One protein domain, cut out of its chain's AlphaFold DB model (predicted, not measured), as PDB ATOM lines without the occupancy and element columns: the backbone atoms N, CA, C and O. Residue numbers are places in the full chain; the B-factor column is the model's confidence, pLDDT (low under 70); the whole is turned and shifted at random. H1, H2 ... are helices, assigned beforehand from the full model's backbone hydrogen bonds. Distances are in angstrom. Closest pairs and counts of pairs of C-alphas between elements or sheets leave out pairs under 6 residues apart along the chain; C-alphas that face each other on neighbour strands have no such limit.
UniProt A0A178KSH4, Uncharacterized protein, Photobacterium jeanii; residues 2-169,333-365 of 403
ATOM      1  N   LEU A   2     207.175 206.452 243.276       84.69
ATOM      2  CA  LEU A   2     207.672 207.082 242.037       84.69
ATOM      3  C   LEU A   2     208.650 206.193 241.247       84.69
ATOM      4  O   LEU A   2     208.538 206.121 240.028       84.69
ATOM      5  N   SER A   3     209.498 205.418 241.931       89.38
ATOM      6  CA  SER A   3     210.430 204.470 241.300       89.38
ATOM      7  C   SER A   3     209.742 203.399 240.444       89.38
ATOM      8  O   SER A   3     210.345 202.901 239.505       89.38
ATOM      9  N   PHE A   4     208.468 203.067 240.697       92.12
ATOM     10  CA  PHE A   4     207.719 202.139 239.837       92.12
ATOM     11  C   PHE A   4     207.524 202.707 238.422       92.12
ATOM     12  O   PHE A   4     207.549 201.966 237.446       92.12
ATOM     13  N   PHE A   5     207.321 204.022 238.300       93.81
ATOM     14  CA  PHE A   5     207.022 204.670 237.022       93.81
ATOM     15  C   PHE A   5     208.264 205.091 236.234       93.81
ATOM     16  O   PHE A   5     208.159 205.379 235.042       93.81
ATOM     17  N   GLU A   6     209.427 205.092 236.882       93.06
ATOM     18  CA  GLU A   6     210.716 205.473 236.311       93.06
ATOM     19  C   GLU A   6     211.003 204.848 234.933       93.06
ATOM     20  O   GLU A   6     211.225 205.616 233.995       93.06
ATOM     21  N   PRO A   7     210.913 203.517 234.719       93.81
ATOM     22  CA  PRO A   7     211.226 202.935 233.413       93.81
ATOM     23  C   PRO A   7     210.301 203.436 232.295       93.81
ATOM     24  O   PRO A   7     210.760 203.674 231.180       93.81
ATOM     25  N   TYR A   8     209.013 203.660 232.571       94.81
ATOM     26  CA  TYR A   8     208.087 204.182 231.557       94.81
ATOM     27  C   TYR A   8     208.338 205.663 231.274       94.81
ATOM     28  O   TYR A   8     208.181 206.096 230.134       94.81
ATOM     29  N   PHE A   9     208.744 206.438 232.285       94.38
ATOM     30  CA  PHE A   9     209.148 207.824 232.077       94.38
ATOM     31  C   PHE A   9     210.423 207.908 231.234       94.38
ATOM     32  O   PHE A   9     210.455 208.687 230.292       94.38
ATOM     33  N   MET A  10     211.428 207.059 231.480       93.69
ATOM     34  CA  MET A  10     212.658 207.032 230.675       93.69
ATOM     35  C   MET A  10     212.397 206.635 229.212       93.69
ATOM     36  O   MET A  10     212.966 207.232 228.292       93.69
ATOM     37  N   VAL A  11     211.483 205.687 228.973       94.06
ATOM     38  CA  VAL A  11     211.010 205.348 227.618       94.06
ATOM     39  C   VAL A  11     210.304 206.543 226.970       94.06
ATOM     40  O   VAL A  11     210.609 206.887 225.830       94.06
ATOM     41  N   ALA A  12     209.399 207.209 227.693       94.62
ATOM     42  CA  ALA A  12     208.693 208.387 227.193       94.62
ATOM     43  C   ALA A  12     209.644 209.559 226.898       94.62
ATOM     44  O   ALA A  12     209.498 210.223 225.876       94.62
ATOM     45  N   TYR A  13     210.647 209.772 227.749       93.25
ATOM     46  CA  TYR A  13     211.678 210.791 227.584       93.25
ATOM     47  C   TYR A  13     212.501 210.539 226.314       93.25
ATOM     48  O   TYR A  13     212.646 211.429 225.480       93.25
ATOM     49  N   SER A  14     212.925 209.293 226.088       92.31
ATOM     50  CA  SER A  14     213.653 208.886 224.873       92.31
ATOM     51  C   SER A  14     212.812 209.050 223.601       92.31
ATOM     52  O   SER A  14     213.281 209.562 222.582       92.31
ATOM     53  N   GLY A  15     211.539 208.639 223.658       92.50
ATOM     54  CA  GLY A  15     210.588 208.818 222.560       92.50
ATOM     55  C   GLY A  15     210.337 210.294 222.240       92.50
ATOM     56  O   GLY A  15     210.253 210.656 221.065       92.50
ATOM     57  N   ALA A  16     210.288 211.150 223.268       93.19
ATOM     58  CA  ALA A  16     210.063 212.586 223.140       93.19
ATOM     59  C   ALA A  16     211.205 213.309 222.414       93.19
ATOM     60  O   ALA A  16     210.908 214.128 221.550       93.19
ATOM     61  N   TYR A  17     212.475 212.972 222.675       90.75
ATOM     62  CA  TYR A  17     213.609 213.523 221.910       90.75
ATOM     63  C   TYR A  17     213.470 213.237 220.414       90.75
ATOM     64  O   TYR A  17     213.525 214.145 219.586       90.75
ATOM     65  N   SER A  18     213.230 211.970 220.064       89.88
ATOM     66  CA  SER A  18     213.079 211.569 218.665       89.88
ATOM     67  C   SER A  18     211.829 212.178 218.028       89.88
ATOM     68  O   SER A  18     211.860 212.590 216.868       89.88
ATOM     69  N   LEU A  19     210.727 212.278 218.776       90.88
ATOM     70  CA  LEU A  19     209.501 212.913 218.302       90.88
ATOM     71  C   LEU A  19     209.720 214.406 218.032       90.88
ATOM     72  O   LEU A  19     209.342 214.881 216.964       90.88
ATOM     73  N   LEU A  20     210.357 215.127 218.958       90.06
ATOM     74  CA  LEU A  20     210.633 216.555 218.820       90.06
ATOM     75  C   LEU A  20     211.519 216.832 217.608       90.06
ATOM     76  O   LEU A  20     211.154 217.657 216.778       90.06
ATOM     77  N   GLN A  21     212.616 216.090 217.461       87.38
ATOM     78  CA  GLN A  21     213.552 216.272 216.352       87.38
ATOM     79  C   GLN A  21     212.881 216.036 214.992       87.38
ATOM     80  O   GLN A  21     213.087 216.794 214.044       87.38
ATOM     81  N   ASN A  22     212.004 215.032 214.895       86.56
ATOM     82  CA  ASN A  22     211.251 214.778 213.668       86.56
ATOM     83  C   ASN A  22     210.165 215.828 213.397       86.56
ATOM     84  O   ASN A  22     209.989 216.230 212.250       86.56
ATOM     85  N   LEU A  23     209.446 216.291 214.424       86.50
ATOM     86  CA  LEU A  23     208.433 217.342 214.267       86.50
ATOM     87  C   LEU A  23     209.058 218.699 213.937       86.50
ATOM     88  O   LEU A  23     208.483 219.456 213.155       86.50
ATOM     89  N   GLN A  24     210.242 218.980 214.474       85.12
ATOM     90  CA  GLN A  24     211.026 220.160 214.138       85.12
ATOM     91  C   GLN A  24     211.549 220.097 212.704       85.12
ATOM     92  O   GLN A  24     211.409 221.065 211.962       85.12
ATOM     93  N   GLY A  25     212.058 218.940 212.272       77.62
ATOM     94  CA  GLY A  25     212.477 218.724 210.888       77.62
ATOM     95  C   GLY A  25     211.345 218.836 209.856       77.62
ATOM     96  O   GLY A  25     211.595 219.129 208.690       77.62
ATOM     97  N   LEU A  26     210.089 218.642 210.278       78.50
ATOM     98  CA  LEU A  26     208.890 218.889 209.466       78.50
ATOM     99  C   LEU A  26     208.380 220.339 209.540       78.50
ATOM    100  O   LEU A  26     207.424 220.670 208.845       78.50
ATOM    101  N   GLY A  27     208.965 221.181 210.396       78.75
ATOM    102  CA  GLY A  27     208.491 222.543 210.655       78.75
ATOM    103  C   GLY A  27     207.182 222.621 211.453       78.75
ATOM    104  O   GLY A  27     206.532 223.660 211.448       78.75
ATOM    105  N   ILE A  28     206.765 221.536 212.121       82.19
ATOM    106  CA  ILE A  28     205.515 221.479 212.905       82.19
ATOM    107  C   ILE A  28     205.717 222.046 214.313       82.19
ATOM    108  O   ILE A  28     204.823 222.690 214.860       82.19
ATOM    109  N   LEU A  29     206.877 221.780 214.917       82.06
ATOM    110  CA  LEU A  29     207.244 222.279 216.240       82.06
ATOM    111  C   LEU A  29     208.535 223.083 216.166       82.06
ATOM    112  O   LEU A  29     209.439 222.763 215.400       82.06
ATOM    113  N   SER A  30     208.628 224.101 217.011       78.19
ATOM    114  CA  SER A  30     209.826 224.909 217.172       78.19
ATOM    115  C   SER A  30     210.262 224.879 218.630       78.19
ATOM    116  O   SER A  30     209.427 224.934 219.527       78.19
ATOM    117  N   ILE A  31     211.573 224.799 218.847       79.00
ATOM    118  CA  ILE A  31     212.222 224.951 220.162       79.00
ATOM    119  C   ILE A  31     212.582 226.417 220.462       79.00
ATOM    120  O   ILE A  31     213.225 226.713 221.470       79.00
ATOM    121  N   TRP A  32     212.218 227.329 219.555       69.88
ATOM    122  CA  TRP A  32     212.455 228.759 219.695       69.88
ATOM    123  C   TRP A  32     211.353 229.399 220.534       69.88
ATOM    124  O   TRP A  32     210.195 229.444 220.118       69.88
ATOM    125  N   TYR A  33     211.739 229.954 221.680       60.56
ATOM    126  CA  TYR A  33     210.884 230.797 222.510       60.56
ATOM    127  C   TYR A  33     211.487 232.206 222.558       60.56
ATOM    128  O   TYR A  33     212.236 232.563 223.466       60.56
ATOM    129  N   GLY A  34     211.189 233.018 221.540       61.78
ATOM    130  CA  GLY A  34     211.797 234.344 221.387       61.78
ATOM    131  C   GLY A  34     213.258 234.254 220.911       61.78
ATOM    132  O   GLY A  34     213.534 233.456 220.016       61.78
ATOM    133  N   PRO A  35     214.202 235.049 221.457       63.41
ATOM    134  CA  PRO A  35     215.598 235.049 221.003       63.41
ATOM    135  C   PRO A  35     216.426 233.864 221.534       63.41
ATOM    136  O   PRO A  35     217.608 233.763 221.209       63.41
ATOM    137  N   TYR A  36     215.839 232.982 222.351       68.94
ATOM    138  CA  TYR A  36     216.543 231.881 223.008       68.94
ATOM    139  C   TYR A  36     216.053 230.511 222.521       68.94
ATOM    140  O   TYR A  36     214.860 230.292 222.291       68.94
ATOM    141  N   ILE A  37     216.999 229.578 222.407       75.94
ATOM    142  CA  ILE A  37     216.747 228.155 222.175       75.94
ATOM    143  C   ILE A  37     216.628 227.484 223.544       75.94
ATOM    144  O   ILE A  37     217.598 227.472 224.300       75.94
ATOM    145  N   ASP A  38     215.467 226.901 223.851       81.19
ATOM    146  CA  ASP A  38     215.253 226.159 225.099       81.19
ATOM    147  C   ASP A  38     214.823 224.714 224.822       81.19
ATOM    148  O   ASP A  38     213.641 224.349 224.791       81.19
ATOM    149  N   LEU A  39     215.828 223.865 224.598       83.12
ATOM    150  CA  LEU A  39     215.619 222.449 224.314       83.12
ATOM    151  C   LEU A  39     214.997 221.719 225.512       83.12
ATOM    152  O   LEU A  39     214.026 220.982 225.345       83.12
ATOM    153  N   GLN A  40     215.522 221.930 226.723       84.38
ATOM    154  CA  GLN A  40     215.033 221.223 227.911       84.38
ATOM    155  C   GLN A  40     213.639 221.701 228.326       84.38
ATOM    156  O   GLN A  40     212.794 220.872 228.674       84.38
ATOM    157  N   GLY A  41     213.353 223.000 228.206       84.00
ATOM    158  CA  GLY A  41     212.021 223.555 228.441       84.00
ATOM    159  C   GLY A  41     210.972 223.075 227.439       84.00
ATOM    160  O   GLY A  41     209.802 222.975 227.802       84.00
ATOM    161  N   THR A  42     211.370 222.683 226.222       85.81
ATOM    162  CA  THR A  42     210.463 222.052 225.244       85.81
ATOM    163  C   THR A  42     210.293 220.551 225.497       85.81
ATOM    164  O   THR A  42     209.188 220.009 225.405       85.81
ATOM    165  N   ILE A  43     211.381 219.852 225.830       89.00
ATOM    166  CA  ILE A  43     211.378 218.394 225.994       89.00
ATOM    167  C   ILE A  43     210.669 217.962 227.269       89.00
ATOM    168  O   ILE A  43     209.908 216.999 227.222       89.00
ATOM    169  N   ALA A  44     210.871 218.645 228.394       88.94
ATOM    170  CA  ALA A  44     210.237 218.282 229.659       88.94
ATOM    171  C   ALA A  44     208.693 218.182 229.572       88.94
ATOM    172  O   ALA A  44     208.149 217.130 229.933       88.94
ATOM    173  N   PRO A  45     207.956 219.189 229.055       90.31
ATOM    174  CA  PRO A  45     206.507 219.085 228.902       90.31
ATOM    175  C   PRO A  45     206.108 218.058 227.838       90.31
ATOM    176  O   PRO A  45     205.122 217.343 228.031       90.31
ATOM    177  N   LEU A  46     206.875 217.928 226.748       91.38
ATOM    178  CA  LEU A  46     206.603 216.930 225.713       91.38
ATOM    179  C   LEU A  46     206.750 215.503 226.252       91.38
ATOM    180  O   LEU A  46     205.881 214.672 226.008       91.38
ATOM    181  N   ALA A  47     207.801 215.223 227.021       93.50
ATOM    182  CA  ALA A  47     208.024 213.942 227.678       93.50
ATOM    183  C   ALA A  47     206.942 213.645 228.722       93.50
ATOM    184  O   ALA A  47     206.457 212.517 228.789       93.50
ATOM    185  N   GLY A  48     206.502 214.652 229.484       93.19
ATOM    186  CA  GLY A  48     205.366 214.522 230.399       93.19
ATOM    187  C   GLY A  48     204.067 214.151 229.676       93.19
ATOM    188  O   GLY A  48     203.378 213.209 230.075       93.19
ATOM    189  N   LEU A  49     203.753 214.828 228.567       94.50
ATOM    190  CA  LEU A  49     202.594 214.501 227.731       94.50
ATOM    191  C   LEU A  49     202.723 213.104 227.110       94.50
ATOM    192  O   LEU A  49     201.769 212.324 227.132       94.50
ATOM    193  N   TYR A  50     203.906 212.771 226.593       94.88
ATOM    194  CA  TYR A  50     204.206 211.459 226.030       94.88
ATOM    195  C   TYR A  50     204.000 210.362 227.075       94.88
ATOM    196  O   TYR A  50     203.367 209.349 226.790       94.88
ATOM    197  N   PHE A  51     204.475 210.568 228.302       96.38
ATOM    198  CA  PHE A  51     204.306 209.633 229.409       96.38
ATOM    199  C   PHE A  51     202.825 209.384 229.722       96.38
ATOM    200  O   PHE A  51     202.407 208.233 229.838       96.38
ATOM    201  N   ILE A  52     202.000 210.434 229.766       95.50
ATOM    202  CA  ILE A  52     200.545 210.292 229.939       95.50
ATOM    203  C   ILE A  52     199.938 209.488 228.779       95.50
ATOM    204  O   ILE A  52     199.159 208.560 229.010       95.50
ATOM    205  N   CYS A  53     200.320 209.792 227.536       95.19
ATOM    206  CA  CYS A  53     199.891 209.035 226.360       95.19
ATOM    207  C   CYS A  53     200.303 207.559 226.448       95.19
ATOM    208  O   CYS A  53     199.488 206.684 226.163       95.19
ATOM    209  N   LEU A  54     201.524 207.265 226.894       95.81
ATOM    210  CA  LEU A  54     202.024 205.906 227.079       95.81
ATOM    211  C   LEU A  54     201.181 205.136 228.104       95.81
ATOM    212  O   LEU A  54     200.773 204.010 227.832       95.81
ATOM    213  N   LEU A  55     200.840 205.750 229.240       95.12
ATOM    214  CA  LEU A  55     199.953 205.134 230.234       95.12
ATOM    215  C   LEU A  55     198.558 204.833 229.660       95.12
ATOM    216  O   LEU A  55     197.993 203.771 229.928       95.12
ATOM    217  N   LEU A  56     198.014 205.725 228.827       94.81
ATOM    218  CA  LEU A  56     196.749 205.484 228.125       94.81
ATOM    219  C   LEU A  56     196.859 204.331 227.120       94.81
ATOM    220  O   LEU A  56     195.943 203.514 227.024       94.81
ATOM    221  N   VAL A  57     197.978 204.229 226.396       95.56
ATOM    222  CA  VAL A  57     198.252 203.109 225.484       95.56
ATOM    223  C   VAL A  57     198.312 201.790 226.251       95.56
ATOM    224  O   VAL A  57     197.671 200.828 225.831       95.56
ATOM    225  N   ILE A  58     198.994 201.748 227.401       95.56
ATOM    226  CA  ILE A  58     199.044 200.569 228.281       95.56
ATOM    227  C   ILE A  58     197.634 200.181 228.737       95.56
ATOM    228  O   ILE A  58     197.244 199.016 228.639       95.56
ATOM    229  N   LEU A  59     196.828 201.155 229.169       93.88
ATOM    230  CA  LEU A  59     195.449 200.910 229.585       93.88
ATOM    231  C   LEU A  59     194.601 200.333 228.441       93.88
ATOM    232  O   LEU A  59     193.916 199.325 228.627       93.88
ATOM    233  N   PHE A  60     194.667 200.919 227.241       92.31
ATOM    234  CA  PHE A  60     193.971 200.387 226.066       92.31
ATOM    235  C   PHE A  60     194.461 198.991 225.683       92.31
ATOM    236  O   PHE A  60     193.659 198.144 225.278       92.31
ATOM    237  N   ASN A  61     195.755 198.721 225.838       94.94
ATOM    238  CA  ASN A  61     196.337 197.416 225.570       94.94
ATOM    239  C   ASN A  61     195.802 196.345 226.530       94.94
ATOM    240  O   ASN A  61     195.364 195.280 226.096       94.94
ATOM    241  N   ILE A  62     195.709 196.666 227.822       93.25
ATOM    242  CA  ILE A  62     195.099 195.781 228.816       93.25
ATOM    243  C   ILE A  62     193.623 195.542 228.475       93.25
ATOM    244  O   ILE A  62     193.207 194.388 228.374       93.25
ATOM    245  N   ILE A  63     192.834 196.593 228.226       90.81
ATOM    246  CA  ILE A  63     191.399 196.461 227.914       90.81
ATOM    247  C   ILE A  63     191.177 195.619 226.650       90.81
ATOM    248  O   ILE A  63     190.316 194.740 226.633       90.81
ATOM    249  N   SER A  64     191.952 195.864 225.593       90.38
ATOM    250  CA  SER A  64     191.843 195.114 224.338       90.38
ATOM    251  C   SER A  64     192.221 193.640 224.504       90.38
ATOM    252  O   SER A  64     191.546 192.785 223.937       90.38
ATOM    253  N   SER A  65     193.202 193.310 225.351       91.31
ATOM    254  CA  SER A  65     193.568 191.914 225.634       91.31
ATOM    255  C   SER A  65     192.411 191.095 226.232       91.31
ATOM    256  O   SER A  65     192.268 189.909 225.920       91.31
ATOM    257  N   PHE A  66     191.541 191.727 227.037       87.56
ATOM    258  CA  PHE A  66     190.371 191.074 227.647       87.56
ATOM    259  C   PHE A  66     189.310 190.674 226.621       87.56
ATOM    260  O   PHE A  66     188.460 189.833 226.923       87.56
ATOM    261  N   ALA A  67     189.370 191.225 225.406       83.56
ATOM    262  CA  ALA A  67     188.529 190.783 224.303       83.56
ATOM    263  C   ALA A  67     188.867 189.352 223.840       83.56
ATOM    264  O   ALA A  67     187.997 188.688 223.273       83.56
ATOM    265  N   PHE A  68     190.086 188.862 224.109       81.31
ATOM    266  CA  PHE A  68     190.527 187.518 223.734       81.31
ATOM    267  C   PHE A  68     190.311 186.485 224.845       81.31
ATOM    268  O   PHE A  68     189.561 185.532 224.656       81.31
ATOM    269  N   SER A  69     190.976 186.628 225.999       83.06
ATOM    270  CA  SER A  69     190.798 185.715 227.141       83.06
ATOM    271  C   SER A  69     191.367 186.290 228.440       83.06
ATOM    272  O   SER A  69     192.341 187.036 228.410       83.06
ATOM    273  N   ARG A  70     190.837 185.865 229.600       84.50
ATOM    274  CA  ARG A  70     191.371 186.272 230.919       84.50
ATOM    275  C   ARG A  70     192.836 185.880 231.115       84.50
ATOM    276  O   ARG A  70     193.602 186.673 231.644       84.50
ATOM    277  N   LYS A  71     193.230 184.667 230.700       86.88
ATOM    278  CA  LYS A  71     194.611 184.175 230.871       86.88
ATOM    279  C   LYS A  71     195.603 185.038 230.094       86.88
ATOM    280  O   LYS A  71     196.610 185.449 230.654       86.88
ATOM    281  N   PHE A  72     195.271 185.367 228.845       88.00
ATOM    282  CA  PHE A  72     196.086 186.262 228.026       88.00
ATOM    283  C   PHE A  72     196.169 187.665 228.636       88.00
ATOM    284  O   PHE A  72     197.256 188.224 228.730       88.00
ATOM    285  N   SER A  73     195.056 188.205 229.139       89.75
ATOM    286  CA  SER A  73     195.060 189.504 229.818       89.75
ATOM    287  C   SER A  73     195.941 189.548 231.053       89.75
ATOM    288  O   SER A  73     196.663 190.522 231.233       89.75
ATOM    289  N   PHE A  74     195.935 188.504 231.886       92.88
ATOM    290  CA  PHE A  74     196.848 188.442 233.026       92.88
ATOM    291  C   PHE A  74     198.314 188.418 232.585       92.88
ATOM    292  O   PHE A  74     199.129 189.089 233.209       92.88
ATOM    293  N   SER A  75     198.646 187.735 231.484       93.88
ATOM    294  CA  SER A  75     199.994 187.788 230.905       93.88
ATOM    295  C   SER A  75     200.363 189.190 230.408       93.88
ATOM    296  O   SER A  75     201.471 189.643 230.672       93.88
ATOM    297  N   VAL A  76     199.445 189.905 229.744       94.31
ATOM    298  CA  VAL A  76     199.674 191.292 229.293       94.31
ATOM    299  C   VAL A  76     199.844 192.248 230.479       94.31
ATOM    300  O   VAL A  76     200.744 193.082 230.470       94.31
ATOM    301  N   ILE A  77     199.026 192.109 231.527       95.31
ATOM    302  CA  ILE A  77     199.165 192.894 232.762       95.31
ATOM    303  C   ILE A  77     200.520 192.611 233.415       95.31
ATOM    304  O   ILE A  77     201.234 193.549 233.751       95.31
ATOM    305  N   ALA A  78     200.901 191.338 233.560       95.44
ATOM    306  CA  ALA A  78     202.190 190.964 234.131       95.44
ATOM    307  C   ALA A  78     203.358 191.547 233.319       95.44
ATOM    308  O   ALA A  78     204.267 192.124 233.907       95.44
ATOM    309  N   PHE A  79     203.293 191.472 231.985       95.00
ATOM    310  CA  PHE A  79     204.288 192.065 231.091       95.00
ATOM    311  C   PHE A  79     204.435 193.573 231.316       95.00
ATOM    312  O   PHE A  79     205.549 194.066 231.460       95.00
ATOM    313  N   TRP A  80     203.317 194.300 231.406       95.31
ATOM    314  CA  TRP A  80     203.359 195.740 231.636       95.31
ATOM    315  C   TRP A  80     203.732 196.121 233.056       95.31
ATOM    316  O   TRP A  80     204.272 197.201 233.197       95.31
ATOM    317  N   LEU A  81     203.478 195.312 234.088       94.94
ATOM    318  CA  LEU A  81     203.864 195.624 235.474       94.94
ATOM    319  C   LEU A  81     205.335 195.309 235.774       94.94
ATOM    320  O   LEU A  81     205.938 195.946 236.635       94.94
ATOM    321  N   LEU A  82     205.903 194.326 235.080       94.31
ATOM    322  CA  LEU A  82     207.226 193.773 235.354       94.31
ATOM    323  C   LEU A  82     208.359 194.823 235.356       94.31
ATOM    324  O   LEU A  82     209.133 194.810 236.315       94.31
ATOM    325  N   PRO A  83     208.449 195.777 234.402       93.69
ATOM    326  CA  PRO A  83     209.461 196.834 234.453       93.69
ATOM    327  C   PRO A  83     209.376 197.678 235.728       93.69
ATOM    328  O   PRO A  83     210.385 197.914 236.389       93.69
ATOM    329  N   GLY A  84     208.170 198.091 236.120       92.88
ATOM    330  CA  GLY A  84     207.979 198.880 237.334       92.88
ATOM    331  C   GLY A  84     208.275 198.094 238.611       92.88
ATOM    332  O   GLY A  84     208.855 198.644 239.547       92.88
ATOM    333  N   VAL A  85     207.939 196.798 238.654       93.94
ATOM    334  CA  VAL A  85     208.269 195.925 239.796       93.94
ATOM    335  C   VAL A  85     209.783 195.746 239.933       93.94
ATOM    336  O   VAL A  85     210.299 195.853 241.042       93.94
ATOM    337  N   PHE A  86     210.510 195.537 238.831       93.75
ATOM    338  CA  PHE A  86     211.974 195.466 238.879       93.75
ATOM    339  C   PHE A  86     212.609 196.784 239.327       93.75
ATOM    340  O   PHE A  86     213.535 196.766 240.137       93.75
ATOM    341  N   SER A  87     212.061 197.917 238.888       93.69
ATOM    342  CA  SER A  87     212.521 199.238 239.322       93.69
ATOM    343  C   SER A  87     212.334 199.463 240.830       93.69
ATOM    344  O   SER A  87     213.209 200.009 241.499       93.69
ATOM    345  N   LEU A  88     211.242 198.956 241.422       93.00
ATOM    346  CA  LEU A  88     211.064 198.965 242.883       93.00
ATOM    347  C   LEU A  88     212.124 198.134 243.624       93.00
ATOM    348  O   LEU A  88     212.435 198.443 244.772       93.00
ATOM    349  N   GLY A  89     212.681 197.108 242.976       90.06
ATOM    350  CA  GLY A  89     213.799 196.312 243.490       90.06
ATOM    351  C   GLY A  89     215.170 196.985 243.358       90.06
ATOM    352  O   GLY A  89     216.169 196.368 243.711       90.06
ATOM    353  N   GLY A  90     215.235 198.220 242.844       87.69
ATOM    354  CA  GLY A  90     216.481 198.961 242.622       87.69
ATOM    355  C   GLY A  90     217.198 198.619 241.314       87.69
ATOM    356  O   GLY A  90     218.297 199.118 241.071       87.69
ATOM    357  N   PHE A  91     216.599 197.789 240.453       88.56
ATOM    358  CA  PHE A  91     217.170 197.464 239.149       88.56
ATOM    359  C   PHE A  91     216.862 198.572 238.142       88.56
ATOM    360  O   PHE A  91     215.699 198.882 237.878       88.56
ATOM    361  N   LYS A  92     217.900 199.127 237.511       85.69
ATOM    362  CA  LYS A  92     217.739 200.033 236.369       85.69
ATOM    363  C   LYS A  92     217.335 199.225 235.138       85.69
ATOM    364  O   LYS A  92     218.167 198.584 234.509       85.69
ATOM    365  N   VAL A  93     216.039 199.224 234.828       86.62
ATOM    366  CA  VAL A  93     215.478 198.434 233.714       86.62
ATOM    367  C   VAL A  93     215.743 199.085 232.358       86.62
ATOM    368  O   VAL A  93     215.868 198.385 231.356       86.62
ATOM    369  N   PHE A  94     215.797 200.416 232.310       86.94
ATOM    370  CA  PHE A  94     215.920 201.158 231.063       86.94
ATOM    371  C   PHE A  94     216.719 202.442 231.268       86.94
ATOM    372  O   PHE A  94     216.384 203.250 232.136       86.94
ATOM    373  N   GLU A  95     217.745 202.638 230.446       87.06
ATOM    374  CA  GLU A  95     218.489 203.892 230.369       87.06
ATOM    375  C   GLU A  95     217.946 204.738 229.212       87.06
ATOM    376  O   GLU A  95     217.694 204.199 228.128       87.06
ATOM    377  N   PRO A  96     217.710 206.044 229.423       85.38
ATOM    378  CA  PRO A  96     217.139 206.887 228.390       85.38
ATOM    379  C   PRO A  96     218.098 207.017 227.201       85.38
ATOM    380  O   PRO A  96     219.275 207.328 227.357       85.38
ATOM    381  N   ILE A  97     217.564 206.816 225.998       86.12
ATOM    382  CA  ILE A  97     218.291 206.962 224.738       86.12
ATOM    383  C   ILE A  97     218.191 208.425 224.312       86.12
ATOM    384  O   ILE A  97     217.249 208.829 223.623       86.12
ATOM    385  N   ILE A  98     219.159 209.218 224.755       83.69
ATOM    386  CA  ILE A  98     219.277 210.646 224.456       83.69
ATOM    387  C   ILE A  98     220.278 210.809 223.298       83.69
ATOM    388  O   ILE A  98     221.293 210.111 223.292       83.69
ATOM    389  N   PRO A  99     220.008 211.659 222.290       81.56
ATOM    390  CA  PRO A  99     220.999 211.966 221.260       81.56
ATOM    391  C   PRO A  99     222.247 212.611 221.874       81.56
ATOM    392  O   PRO A  99     222.118 213.495 222.719       81.56
ATOM    393  N   GLU A 100     223.430 212.190 221.421       77.62
ATOM    394  CA  GLU A 100     224.707 212.816 221.800       77.62
ATOM    395  C   GLU A 100     224.764 214.268 221.305       77.62
ATOM    396  O   GLU A 100     225.071 215.165 222.084       77.62
ATOM    397  N   ASP A 101     224.329 214.501 220.062       73.12
ATOM    398  CA  ASP A 101     224.186 215.829 219.470       73.12
ATOM    399  C   ASP A 101     222.735 216.079 219.035       73.12
ATOM    400  O   ASP A 101     222.167 215.346 218.217       73.12
ATOM    401  N   TYR A 102     222.127 217.147 219.557       75.19
ATOM    402  CA  TYR A 102     220.836 217.635 219.073       75.19
ATOM    403  C   TYR A 102     221.062 218.729 218.027       75.19
ATOM    404  O   TYR A 102     221.336 219.883 218.359       75.19
ATOM    405  N   ILE A 103     220.941 218.366 216.750       71.25
ATOM    406  CA  ILE A 103     221.171 219.290 215.637       71.25
ATOM    407  C   ILE A 103     219.860 219.981 215.259       71.25
ATOM    408  O   ILE A 103     218.860 219.341 214.932       71.25
ATOM    409  N   ILE A 104     219.887 221.310 215.295       69.38
ATOM    410  CA  ILE A 104     218.764 222.182 214.954       69.38
ATOM    411  C   ILE A 104     218.784 222.416 213.443       69.38
ATOM    412  O   ILE A 104     219.716 223.026 212.931       69.38
ATOM    413  N   GLY A 105     217.756 221.957 212.728       60.72
ATOM    414  CA  GLY A 105     217.629 222.162 211.282       60.72
ATOM    415  C   GLY A 105     217.005 220.967 210.565       60.72
ATOM    416  O   GLY A 105     216.613 219.985 211.194       60.72
ATOM    417  N   SER A 106     216.893 221.062 209.239       56.00
ATOM    418  CA  SER A 106     216.460 219.963 208.371       56.00
ATOM    419  C   SER A 106     217.573 218.921 208.218       56.00
ATOM    420  O   SER A 106     218.748 219.266 208.153       56.00
ATOM    421  N   GLY A 107     217.216 217.634 208.153       56.69
ATOM    422  CA  GLY A 107     218.124 216.582 207.674       56.69
ATOM    423  C   GLY A 107     218.629 215.575 208.708       56.69
ATOM    424  O   GLY A 107     219.106 214.516 208.304       56.69
ATOM    425  N   HIS A 108     218.470 215.821 210.012       66.12
ATOM    426  CA  HIS A 108     218.898 214.880 211.054       66.12
ATOM    427  C   HIS A 108     217.697 214.231 211.737       66.12
ATOM    428  O   HIS A 108     216.898 214.893 212.397       66.12
ATOM    429  N   LEU A 109     217.570 212.912 211.584       70.19
ATOM    430  CA  LEU A 109     216.553 212.129 212.276       70.19
ATOM    431  C   LEU A 109     216.845 212.052 213.774       70.19
ATOM    432  O   LEU A 109     217.998 212.030 214.199       70.19
ATOM    433  N   GLY A 110     215.773 211.903 214.555       71.00
ATOM    434  CA  GLY A 110     215.872 211.403 215.924       71.00
ATOM    435  C   GLY A 110     216.674 210.103 216.009       71.00
ATOM    436  O   GLY A 110     216.724 209.337 215.044       71.00
ATOM    437  N   THR A 111     217.244 209.824 217.184       82.25
ATOM    438  CA  THR A 111     217.989 208.579 217.430       82.25
ATOM    439  C   THR A 111     217.189 207.356 216.974       82.25
ATOM    440  O   THR A 111     215.965 207.289 217.149       82.25
ATOM    441  N   SER A 112     217.874 206.367 216.394       83.25
ATOM    442  CA  SER A 112     217.246 205.125 215.919       83.25
ATOM    443  C   SER A 112     216.470 204.419 217.037       83.25
ATOM    444  O   SER A 112     215.351 203.955 216.816       83.25
ATOM    445  N   GLY A 113     217.012 204.427 218.259       86.62
ATOM    446  CA  GLY A 113     216.343 203.920 219.457       86.62
ATOM    447  C   GLY A 113     215.056 204.676 219.798       86.62
ATOM    448  O   GLY A 113     214.014 204.051 219.989       86.62
ATOM    449  N   GLY A 114     215.075 206.014 219.801       88.75
ATOM    450  CA  GLY A 114     213.867 206.812 220.038       88.75
ATOM    451  C   GLY A 114     212.815 206.647 218.932       88.75
ATOM    452  O   GLY A 114     211.616 206.586 219.212       88.75
ATOM    453  N   ALA A 115     213.244 206.495 217.675       88.56
ATOM    454  CA  ALA A 115     212.344 206.220 216.557       88.56
ATOM    455  C   ALA A 115     211.686 204.835 216.686       88.56
ATOM    456  O   ALA A 115     210.485 204.703 216.443       88.56
ATOM    457  N   LEU A 116     212.439 203.823 217.126       91.44
ATOM    458  CA  LEU A 116     211.910 202.490 217.410       91.44
ATOM    459  C   LEU A 116     210.883 202.518 218.549       91.44
ATOM    460  O   LEU A 116     209.825 201.906 218.420       91.44
ATOM    461  N   ILE A 117     211.149 203.264 219.626       94.25
ATOM    462  CA  ILE A 117     210.186 203.462 220.724       94.25
ATOM    463  C   ILE A 117     208.885 204.057 220.183       94.25
ATOM    464  O   ILE A 117     207.813 203.503 220.425       94.25
ATOM    465  N   ASN A 118     208.973 205.127 219.387       94.25
ATOM    466  CA  ASN A 118     207.807 205.746 218.755       94.25
ATOM    467  C   ASN A 118     207.021 204.740 217.897       94.25
ATOM    468  O   ASN A 118     205.801 204.635 218.035       94.25
ATOM    469  N   ALA A 119     207.710 203.940 217.078       94.44
ATOM    470  CA  ALA A 119     207.077 202.921 216.243       94.44
ATOM    471  C   ALA A 119     206.386 201.830 217.079       94.44
ATOM    472  O   ALA A 119     205.265 201.434 216.761       94.44
ATOM    473  N   LEU A 120     207.013 201.369 218.167       95.38
ATOM    474  CA  LEU A 120     206.440 200.372 219.075       95.38
ATOM    475  C   LEU A 120     205.199 200.902 219.798       95.38
ATOM    476  O   LEU A 120     204.193 200.197 219.875       95.38
ATOM    477  N   VAL A 121     205.228 202.145 220.282       96.06
ATOM    478  CA  VAL A 121     204.070 202.774 220.934       96.06
ATOM    479  C   VAL A 121     202.905 202.903 219.952       96.06
ATOM    480  O   VAL A 121     201.782 202.514 220.278       96.06
ATOM    481  N   VAL A 122     203.169 203.365 218.724       96.69
ATOM    482  CA  VAL A 122     202.159 203.450 217.655       96.69
ATOM    483  C   VAL A 122     201.617 202.067 217.286       96.69
ATOM    484  O   VAL A 122     200.405 201.904 217.129       96.69
ATOM    485  N   PHE A 123     202.482 201.056 217.194       97.19
ATOM    486  CA  PHE A 123     202.093 199.672 216.931       97.19
ATOM    487  C   PHE A 123     201.162 199.123 218.021       97.19
ATOM    488  O   PHE A 123     200.075 198.632 217.706       97.19
ATOM    489  N   VAL A 124     201.541 199.244 219.299       96.81
ATOM    490  CA  VAL A 124     200.744 198.770 220.443       96.81
ATOM    491  C   VAL A 124     199.407 199.502 220.504       96.81
ATOM    492  O   VAL A 124     198.362 198.869 220.680       96.81
ATOM    493  N   PHE A 125     199.414 200.823 220.320       96.50
ATOM    494  CA  PHE A 125     198.196 201.624 220.270       96.50
ATOM    495  C   PHE A 125     197.267 201.159 219.145       96.50
ATOM    496  O   PHE A 125     196.093 200.873 219.388       96.50
ATOM    497  N   SER A 126     197.804 201.018 217.933       96.38
ATOM    498  CA  SER A 126     197.051 200.584 216.759       96.38
ATOM    499  C   SER A 126     196.466 199.186 216.931       96.38
ATOM    500  O   SER A 126     195.277 198.980 216.692       96.38
ATOM    501  N   TRP A 127     197.262 198.230 217.415       95.81
ATOM    502  CA  TRP A 127     196.797 196.874 217.700       95.81
ATOM    503  C   TRP A 127     195.641 196.870 218.707       95.81
ATOM    504  O   TRP A 127     194.629 196.187 218.509       95.81
ATOM    505  N   SER A 128     195.761 197.679 219.762       95.12
ATOM    506  CA  SER A 128     194.752 197.784 220.819       95.12
ATOM    507  C   SER A 128     193.452 198.382 220.278       95.12
ATOM    508  O   SER A 128     192.367 197.832 220.488       95.12
ATOM    509  N   LEU A 129     193.562 199.475 219.518       93.12
ATOM    510  CA  LEU A 129     192.432 200.150 218.888       93.12
ATOM    511  C   LEU A 129     191.737 199.246 217.863       93.12
ATOM    512  O   LEU A 129     190.519 199.079 217.908       93.12
ATOM    513  N   ALA A 130     192.506 198.613 216.976       91.50
ATOM    514  CA  ALA A 130     191.995 197.706 215.960       91.50
ATOM    515  C   ALA A 130     191.263 196.517 216.586       91.50
ATOM    516  O   ALA A 130     190.156 196.196 216.164       91.50
ATOM    517  N   THR A 131     191.816 195.909 217.639       89.88
ATOM    518  CA  THR A 131     191.163 194.810 218.366       89.88
ATOM    519  C   THR A 131     189.796 195.236 218.908       89.88
ATOM    520  O   THR A 131     188.795 194.548 218.684       89.88
ATOM    521  N   LEU A 132     189.717 196.403 219.555       88.38
ATOM    522  CA  LEU A 132     188.457 196.940 220.078       88.38
ATOM    523  C   LEU A 132     187.450 197.236 218.959       88.38
ATOM    524  O   LEU A 132     186.276 196.874 219.077       88.38
ATOM    525  N   CYS A 133     187.895 197.837 217.856       86.44
ATOM    526  CA  CYS A 133     187.063 198.124 216.687       86.44
ATOM    527  C   CYS A 133     186.537 196.843 216.024       86.44
ATOM    528  O   CYS A 133     185.341 196.734 215.754       86.44
ATOM    529  N   LEU A 134     187.396 195.845 215.804       83.69
ATOM    530  CA  LEU A 134     187.035 194.571 215.177       83.69
ATOM    531  C   LEU A 134     185.998 193.800 216.002       83.69
ATOM    532  O   LEU A 134     185.090 193.190 215.426       83.69
ATOM    533  N   HIS A 135     186.111 193.848 217.333       78.06
ATOM    534  CA  HIS A 135     185.121 193.270 218.243       78.06
ATOM    535  C   HIS A 135     183.815 194.078 218.281       78.06
ATOM    536  O   HIS A 135     182.736 193.482 218.258       78.06
ATOM    537  N   SER A 136     183.892 195.412 218.276       76.88
ATOM    538  CA  SER A 136     182.718 196.300 218.320       76.88
ATOM    539  C   SER A 136     181.881 196.229 217.043       76.88
ATOM    540  O   SER A 136     180.654 196.157 217.100       76.88
ATOM    541  N   TRP A 137     182.534 196.219 215.878       73.19
ATOM    542  CA  TRP A 137     181.873 196.292 214.572       73.19
ATOM    543  C   TRP A 137     181.529 194.936 213.958       73.19
ATOM    544  O   TRP A 137     181.004 194.895 212.850       73.19
ATOM    545  N   ARG A 138     181.796 193.819 214.653       68.31
ATOM    546  CA  ARG A 138     181.599 192.454 214.118       68.31
ATOM    547  C   ARG A 138     182.199 192.307 212.714       68.31
ATOM    548  O   ARG A 138     181.567 191.773 211.803       68.31
ATOM    549  N   ALA A 139     183.414 192.817 212.540       67.44
ATOM    550  CA  ALA A 139     184.042 192.947 211.233       67.44
ATOM    551  C   ALA A 139     184.151 191.574 210.530       67.44
ATOM    552  O   ALA A 139     184.832 190.663 211.008       67.44
ATOM    553  N   GLY A 140     183.436 191.394 209.417       71.44
ATOM    554  CA  GLY A 140     183.380 190.122 208.688       71.44
ATOM    555  C   GLY A 140     184.639 189.836 207.860       71.44
ATOM    556  O   GLY A 140     185.535 190.672 207.756       71.44
ATOM    557  N   LYS A 141     184.686 188.670 207.199       75.75
ATOM    558  CA  LYS A 141     185.823 188.243 206.351       75.75
ATOM    559  C   LYS A 141     186.191 189.253 205.246       75.75
ATOM    560  O   LYS A 141     187.362 189.379 204.913       75.75
ATOM    561  N   LYS A 142     185.216 190.018 204.732       80.31
ATOM    562  CA  LYS A 142     185.434 191.049 203.695       80.31
ATOM    563  C   LYS A 142     186.356 192.185 204.160       80.31
ATOM    564  O   LYS A 142     187.226 192.592 203.408       80.31
ATOM    565  N   SER A 143     186.218 192.639 205.409       77.75
ATOM    566  CA  SER A 143     187.052 193.722 205.965       77.75
ATOM    567  C   SER A 143     188.537 193.352 206.039       77.75
ATOM    568  O   SER A 143     189.392 194.181 205.740       77.75
ATOM    569  N   LYS A 144     188.835 192.086 206.361       83.06
ATOM    570  CA  LYS A 144     190.195 191.541 206.343       83.06
ATOM    571  C   LYS A 144     190.764 191.553 204.925       83.06
ATOM    572  O   LYS A 144     191.850 192.075 204.730       83.06
ATOM    573  N   ALA A 145     190.013 191.052 203.942       85.31
ATOM    574  CA  ALA A 145     190.463 191.034 202.548       85.31
ATOM    575  C   ALA A 145     190.739 192.449 202.001       85.31
ATOM    576  O   ALA A 145     191.765 192.672 201.366       85.31
ATOM    577  N   THR A 146     189.878 193.429 202.302       85.31
ATOM    578  CA  THR A 146     190.117 194.833 201.926       85.31
ATOM    579  C   THR A 146     191.378 195.392 202.584       85.31
ATOM    580  O   THR A 146     192.181 196.041 201.919       85.31
ATOM    581  N   PHE A 147     191.579 195.118 203.875       88.75
ATOM    582  CA  PHE A 147     192.785 195.543 204.577       88.75
ATOM    583  C   PHE A 147     194.047 194.874 204.014       88.75
ATOM    584  O   PHE A 147     195.079 195.526 203.904       88.75
ATOM    585  N   ASP A 148     193.965 193.608 203.605       89.19
ATOM    586  CA  ASP A 148     195.089 192.884 203.013       89.19
ATOM    587  C   ASP A 148     195.563 193.543 201.709       89.19
ATOM    588  O   ASP A 148     196.767 193.690 201.516       89.19
ATOM    589  N   HIS A 149     194.653 194.044 200.865       90.88
ATOM    590  CA  HIS A 149     195.041 194.830 199.686       90.88
ATOM    591  C   HIS A 149     195.781 196.119 200.055       90.88
ATOM    592  O   HIS A 149     196.828 196.404 199.476       90.88
ATOM    593  N   ILE A 150     195.278 196.871 201.040       89.69
ATOM    594  CA  ILE A 150     195.943 198.091 201.529       89.69
ATOM    595  C   ILE A 150     197.336 197.747 202.071       89.69
ATOM    596  O   ILE A 150     198.310 198.415 201.737       89.69
ATOM    597  N   TRP A 151     197.446 196.673 202.856       91.06
ATOM    598  CA  TRP A 151     198.704 196.184 203.414       91.06
ATOM    599  C   TRP A 151     199.730 195.837 202.329       91.06
ATOM    600  O   TRP A 151     200.883 196.248 202.436       91.06
ATOM    601  N   TYR A 152     199.325 195.134 201.266       90.75
ATOM    602  CA  TYR A 152     200.233 194.794 200.166       90.75
ATOM    603  C   TYR A 152     200.702 196.025 199.389       90.75
ATOM    604  O   TYR A 152     201.890 196.132 199.094       90.75
ATOM    605  N   VAL A 153     199.806 196.980 199.112       90.31
ATOM    606  CA  VAL A 153     200.183 198.253 198.473       90.31
ATOM    607  C   VAL A 153     201.182 199.014 199.346       90.31
ATOM    608  O   VAL A 153     202.197 199.489 198.845       90.31
ATOM    609  N   PHE A 154     200.958 199.067 200.660       89.50
ATOM    610  CA  PHE A 154     201.896 199.700 201.588       89.50
ATOM    611  C   PHE A 154     203.246 198.987 201.671       89.50
ATOM    612  O   PHE A 154     204.276 199.658 201.710       89.50
ATOM    613  N   GLY A 155     203.259 197.653 201.655       88.00
ATOM    614  CA  GLY A 155     204.492 196.867 201.605       88.00
ATOM    615  C   GLY A 155     205.313 197.147 200.342       88.00
ATOM    616  O   GLY A 155     206.524 197.336 200.429       88.00
ATOM    617  N   LEU A 156     204.656 197.261 199.182       88.88
ATOM    618  CA  LEU A 156     205.310 197.638 197.923       88.88
ATOM    619  C   LEU A 156     205.855 199.072 197.965       88.88
ATOM    620  O   LEU A 156     206.990 199.309 197.555       88.88
ATOM    621  N   SER A 157     205.094 200.019 198.519       86.94
ATOM    622  CA  SER A 157     205.570 201.392 198.724       86.94
ATOM    623  C   SER A 157     206.791 201.440 199.645       86.94
ATOM    624  O   SER A 157     207.745 202.158 199.356       86.94
ATOM    625  N   ALA A 158     206.807 200.649 200.724       85.69
ATOM    626  CA  ALA A 158     207.946 200.568 201.641       85.69
ATOM    627  C   ALA A 158     209.213 200.061 200.936       85.69
ATOM    628  O   ALA A 158     210.296 200.600 201.156       85.69
ATOM    629  N   LEU A 159     209.069 199.079 200.039       83.75
ATOM    630  CA  LEU A 159     210.168 198.593 199.210       83.75
ATOM    631  C   LEU A 159     210.699 199.687 198.270       83.75
ATOM    632  O   LEU A 159     211.911 199.868 198.168       83.75
ATOM    633  N   ALA A 160     209.814 200.455 197.629       83.62
ATOM    634  CA  ALA A 160     210.216 201.577 196.778       83.62
ATOM    635  C   ALA A 160     210.962 202.667 197.570       83.62
ATOM    636  O   ALA A 160     211.976 203.186 197.099       83.62
ATOM    637  N   PHE A 161     210.510 202.977 198.792       81.06
ATOM    638  CA  PHE A 161     211.212 203.899 199.689       81.06
ATOM    639  C   PHE A 161     212.603 203.391 200.071       81.06
ATOM    640  O   PHE A 161     213.551 204.171 200.033       81.06
ATOM    641  N   PHE A 162     212.739 202.100 200.383       79.00
ATOM    642  CA  PHE A 162     214.031 201.494 200.712       79.00
ATOM    643  C   PHE A 162     215.024 201.589 199.544       79.00
ATOM    644  O   PHE A 162     216.161 202.014 199.730       79.00
ATOM    645  N   VAL A 163     214.588 201.269 198.320       80.31
ATOM    646  CA  VAL A 163     215.440 201.385 197.123       80.31
ATOM    647  C   VAL A 163     215.826 202.843 196.859       80.31
ATOM    648  O   VAL A 163     216.992 203.130 196.603       80.31
ATOM    649  N   SER A 164     214.877 203.775 196.975       74.25
ATOM    650  CA  SER A 164     215.149 205.211 196.829       74.25
ATOM    651  C   SER A 164     216.189 205.710 197.843       74.25
ATOM    652  O   SER A 164     217.062 206.507 197.497       74.25
ATOM    653  N   ASP A 165     216.161 205.188 199.071       69.00
ATOM    654  CA  ASP A 165     217.090 205.579 200.134       69.00
ATOM    655  C   ASP A 165     218.542 205.176 199.851       69.00
ATOM    656  O   ASP A 165     219.469 205.972 200.020       69.00
ATOM    657  N   THR A 166     218.752 203.988 199.280       68.81
ATOM    658  CA  THR A 166     220.098 203.575 198.845       68.81
ATOM    659  C   THR A 166     220.699 204.510 197.784       68.81
ATOM    660  O   THR A 166     221.921 204.602 197.655       68.81
ATOM    661  N   GLY A 167     219.860 205.250 197.049       65.38
ATOM    662  CA  GLY A 167     220.292 206.281 196.106       65.38
ATOM    663  C   GLY A 167     220.740 207.584 196.777       65.38
ATOM    664  O   GLY A 167     221.675 208.220 196.292       65.38
ATOM    665  N   THR A 168     220.130 207.976 197.903       67.06
ATOM    666  CA  THR A 168     220.427 209.259 198.569       67.06
ATOM    667  C   THR A 168     221.807 209.296 199.227       67.06
ATOM    668  O   THR A 168     222.497 210.311 199.120       67.06
ATOM    669  N   SER A 169     222.288 208.182 199.791       69.25
ATOM    670  CA  SER A 169     223.657 208.096 200.331       69.25
ATOM    671  C   SER A 169     224.731 208.329 199.262       69.25
ATOM    672  O   SER A 169     225.742 208.972 199.538       69.25
ATOM    673  N   PRO A 333     214.177 212.290 205.010       72.75
ATOM    674  CA  PRO A 333     214.241 211.525 206.249       72.75
ATOM    675  C   PRO A 333     212.994 211.686 207.120       72.75
ATOM    676  O   PRO A 333     212.390 210.690 207.514       72.75
ATOM    677  N   HIS A 334     212.529 212.913 207.359       75.06
ATOM    678  CA  HIS A 334     211.371 213.146 208.228       75.06
ATOM    679  C   HIS A 334     210.054 212.640 207.614       75.06
ATOM    680  O   HIS A 334     209.215 212.057 208.306       75.06
ATOM    681  N   LYS A 335     209.892 212.768 206.288       75.81
ATOM    682  CA  LYS A 335     208.765 212.156 205.559       75.81
ATOM    683  C   LYS A 335     208.810 210.625 205.620       75.81
ATOM    684  O   LYS A 335     207.766 209.987 205.758       75.81
ATOM    685  N   ARG A 336     210.004 210.024 205.575       78.56
ATOM    686  CA  ARG A 336     210.195 208.574 205.757       78.56
ATOM    687  C   ARG A 336     209.853 208.141 207.178       78.56
ATOM    688  O   ARG A 336     209.166 207.141 207.346       78.56
ATOM    689  N   TRP A 337     210.258 208.904 208.192       85.50
ATOM    690  CA  TRP A 337     209.874 208.636 209.578       85.50
ATOM    691  C   TRP A 337     208.349 208.588 209.740       85.50
ATOM    692  O   TRP A 337     207.822 207.618 210.286       85.50
ATOM    693  N   MET A 338     207.618 209.555 209.171       85.69
ATOM    694  CA  MET A 338     206.149 209.518 209.145       85.69
ATOM    695  C   MET A 338     205.601 208.279 208.428       85.69
ATOM    696  O   MET A 338     204.658 207.651 208.913       85.69
ATOM    697  N   PHE A 339     206.187 207.914 207.285       87.88
ATOM    698  CA  PHE A 339     205.806 206.704 206.559       87.88
ATOM    699  C   PHE A 339     205.994 205.450 207.425       87.88
ATOM    700  O   PHE A 339     205.095 204.614 207.483       87.88
ATOM    701  N   PHE A 340     207.103 205.339 208.161       88.00
ATOM    702  CA  PHE A 340     207.337 204.227 209.084       88.00
ATOM    703  C   PHE A 340     206.371 204.224 210.273       88.00
ATOM    704  O   PHE A 340     205.916 203.151 210.662       88.00
ATOM    705  N   MET A 341     205.989 205.388 210.810       93.00
ATOM    706  CA  MET A 341     204.946 205.467 211.844       93.00
ATOM    707  C   MET A 341     203.598 204.968 211.320       93.00
ATOM    708  O   MET A 341     202.906 204.199 211.991       93.00
ATOM    709  N   LEU A 342     203.237 205.339 210.093       92.06
ATOM    710  CA  LEU A 342     202.017 204.855 209.459       92.06
ATOM    711  C   LEU A 342     202.098 203.354 209.142       92.06
ATOM    712  O   LEU A 342     201.129 202.627 209.356       92.06
ATOM    713  N   LEU A 343     203.257 202.860 208.705       91.75
ATOM    714  CA  LEU A 343     203.487 201.433 208.515       91.75
ATOM    715  C   LEU A 343     203.335 200.669 209.838       91.75
ATOM    716  O   LEU A 343     202.614 199.678 209.871       91.75
ATOM    717  N   ALA A 344     203.928 201.149 210.936       94.56
ATOM    718  CA  ALA A 344     203.779 200.558 212.268       94.56
ATOM    719  C   ALA A 344     202.309 200.521 212.716       94.56
ATOM    720  O   ALA A 344     201.834 199.515 213.254       94.56
ATOM    721  N   PHE A 345     201.551 201.578 212.414       95.50
ATOM    722  CA  PHE A 345     200.110 201.601 212.631       95.50
ATOM    723  C   PHE A 345     199.397 200.504 211.821       95.50
ATOM    724  O   PHE A 345     198.606 199.742 212.379       95.50
ATOM    725  N   LEU A 346     199.697 200.345 210.530       94.62
ATOM    726  CA  LEU A 346     199.106 199.289 209.698       94.62
ATOM    727  C   LEU A 346     199.503 197.878 210.166       94.62
ATOM    728  O   LEU A 346     198.650 196.989 210.212       94.62
ATOM    729  N   VAL A 347     200.757 197.674 210.580       95.06
ATOM    730  CA  VAL A 347     201.219 196.408 211.175       95.06
ATOM    731  C   VAL A 347     200.350 196.064 212.387       95.06
ATOM    732  O   VAL A 347     199.878 194.933 212.497       95.06
ATOM    733  N   GLY A 348     200.057 197.038 213.255       94.88
ATOM    734  CA  GLY A 348     199.174 196.851 214.411       94.88
ATOM    735  C   GLY A 348     197.790 196.318 214.028       94.88
ATOM    736  O   GLY A 348     197.315 195.341 214.614       94.88
ATOM    737  N   ILE A 349     197.173 196.878 212.980       93.19
ATOM    738  CA  ILE A 349     195.878 196.406 212.459       93.19
ATOM    739  C   ILE A 349     195.990 194.979 211.902       93.19
ATOM    740  O   ILE A 349     195.127 194.133 212.168       93.19
ATOM    741  N   LYS A 350     197.054 194.679 211.144       92.88
ATOM    742  CA  LYS A 350     197.294 193.340 210.580       92.88
ATOM    743  C   LYS A 350     197.431 192.289 211.679       92.88
ATOM    744  O   LYS A 350     196.821 191.216 211.599       92.88
ATOM    745  N   VAL A 351     198.214 192.604 212.708       93.44
ATOM    746  CA  VAL A 351     198.426 191.720 213.853       93.44
ATOM    747  C   VAL A 351     197.116 191.531 214.611       93.44
ATOM    748  O   VAL A 351     196.773 190.391 214.892       93.44
ATOM    749  N   ALA A 352     196.318 192.581 214.838       91.62
ATOM    750  CA  ALA A 352     195.021 192.462 215.513       91.62
ATOM    751  C   ALA A 352     194.051 191.517 214.777       91.62
ATOM    752  O   ALA A 352     193.413 190.660 215.395       91.62
ATOM    753  N   ASN A 353     193.981 191.616 213.444       89.31
ATOM    754  CA  ASN A 353     193.198 190.694 212.614       89.31
ATOM    755  C   ASN A 353     193.659 189.236 212.772       89.31
ATOM    756  O   ASN A 353     192.824 188.335 212.866       89.31
ATOM    757  N   SER A 354     194.973 189.016 212.831       89.00
ATOM    758  CA  SER A 354     195.573 187.685 212.986       89.00
ATOM    759  C   SER A 354     195.371 187.131 214.404       89.00
ATOM    760  O   SER A 354     194.983 185.976 214.568       89.00
ATOM    761  N   SER A 355     195.528 187.969 215.438       90.06
ATOM    762  CA  SER A 355     195.239 187.624 216.837       90.06
ATOM    763  C   SER A 355     193.792 187.161 217.000       90.06
ATOM    764  O   SER A 355     193.531 186.143 217.637       90.06
ATOM    765  N   ARG A 356     192.839 187.850 216.362       85.12
ATOM    766  CA  ARG A 356     191.426 187.460 216.404       85.12
ATOM    767  C   ARG A 356     191.181 186.050 215.878       85.12
ATOM    768  O   ARG A 356     190.360 185.336 216.444       85.12
ATOM    769  N   GLU A 357     191.862 185.644 214.813       82.44
ATOM    770  CA  GLU A 357     191.724 184.292 214.263       82.44
ATOM    771  C   GLU A 357     192.337 183.239 215.184       82.44
ATOM    772  O   GLU A 357     191.710 182.207 215.416       82.44
ATOM    773  N   LEU A 358     193.493 183.541 215.783       84.12
ATOM    774  CA  LEU A 358     194.166 182.653 216.730       84.12
ATOM    775  C   LEU A 358     193.308 182.356 217.974       84.12
ATOM    776  O   LEU A 358     193.289 181.226 218.458       84.12
ATOM    777  N   PHE A 359     192.577 183.354 218.481       79.00
ATOM    778  CA  PHE A 359     191.751 183.225 219.691       79.00
ATOM    779  C   PHE A 359     190.266 182.899 219.421       79.00
ATOM    780  O   PHE A 359     189.531 182.567 220.350       79.00
ATOM    781  N   SER A 360     189.806 182.928 218.164       66.06
ATOM    782  CA  SER A 360     188.406 182.663 217.769       66.06
ATOM    783  C   SER A 360     187.959 181.202 217.971       66.06
ATOM    784  O   SER A 360     186.761 180.906 217.928       66.06
ATOM    785  N   THR A 361     188.885 180.262 218.159       53.97
ATOM    786  CA  THR A 361     188.605 178.818 218.130       53.97
ATOM    787  C   THR A 361     188.194 178.204 219.469       53.97
ATOM    788  O   THR A 361     187.791 177.045 219.453       53.97
ATOM    789  N   LYS A 362     188.254 178.919 220.611       49.00
ATOM    790  CA  LYS A 362     188.163 178.252 221.931       49.00
ATOM    791  C   LYS A 362     186.995 178.558 222.876       49.00
ATOM    792  O   LYS A 362     186.721 177.668 223.658       49.00
ATOM    793  N   ASP A 363     186.257 179.671 222.822       49.47
ATOM    794  CA  ASP A 363     185.101 179.847 223.737       49.47
ATOM    795  C   ASP A 363     184.134 180.951 223.282       49.47
ATOM    796  O   ASP A 363     184.451 182.140 223.326       49.47
ATOM    797  N   LYS A 364     182.925 180.580 222.838       47.62
ATOM    798  CA  LYS A 364     181.958 181.520 222.227       47.62
ATOM    799  C   LYS A 364     180.857 182.049 223.158       47.62
ATOM    800  O   LYS A 364     180.136 182.955 222.743       47.62
ATOM    801  N   SER A 365     180.690 181.539 224.381       43.25
ATOM    802  CA  SER A 365     179.462 181.795 225.162       43.25
ATOM    803  C   SER A 365     179.584 182.822 226.299       43.25
ATOM    804  O   SER A 365     178.625 183.553 226.527       43.25
TER     805      SER A 365
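This is residues 2 to 169 and 333 to 365 of the 403 residues of an uncharacterized protein of Photobacterium jeanii (UniProt A0A178KSH4). The longest helix, H5, begins a slab in which H6, H4 and H2 follow side by side; H3 folds back from H2, and H1 crosses H2 and H4. The printed part has 201 residues with six named helices, H1 to H6: all helix. It is compact, radius of gyration of the C-alphas 19.2 A, spanning 64 by 48 by 28 A.

H5, residues 141 to 169, touches H6, residues 333 to 359, at a shallow tilt of 31 degrees. H6 touches H4, residues 112 to 136, closest at C-alphas Trp 127 and Gly 348, 4.1 A. H2, residues 39 to 65, touches H4 and forms a hairpin with H3, residues 70 to 88. H1, residues 2 to 25, touches H2, H3, H4 and H6. In H4 and H6 every O i to N i+4 pair is within hydrogen-bond range.

H5 is 43.1 A long. H1 begins at C-alpha 2 (207.672, 207.082, 242.037); H6 ends at C-alpha 359 (191.751, 183.225, 219.691).

Residues 170 to 332 are cut out; C-alphas 169 and 333 are 11.6 A apart. Links H1 to H2 and H3 to H4 are long. Residues 360 to 365, among others, have pLDDT under 70.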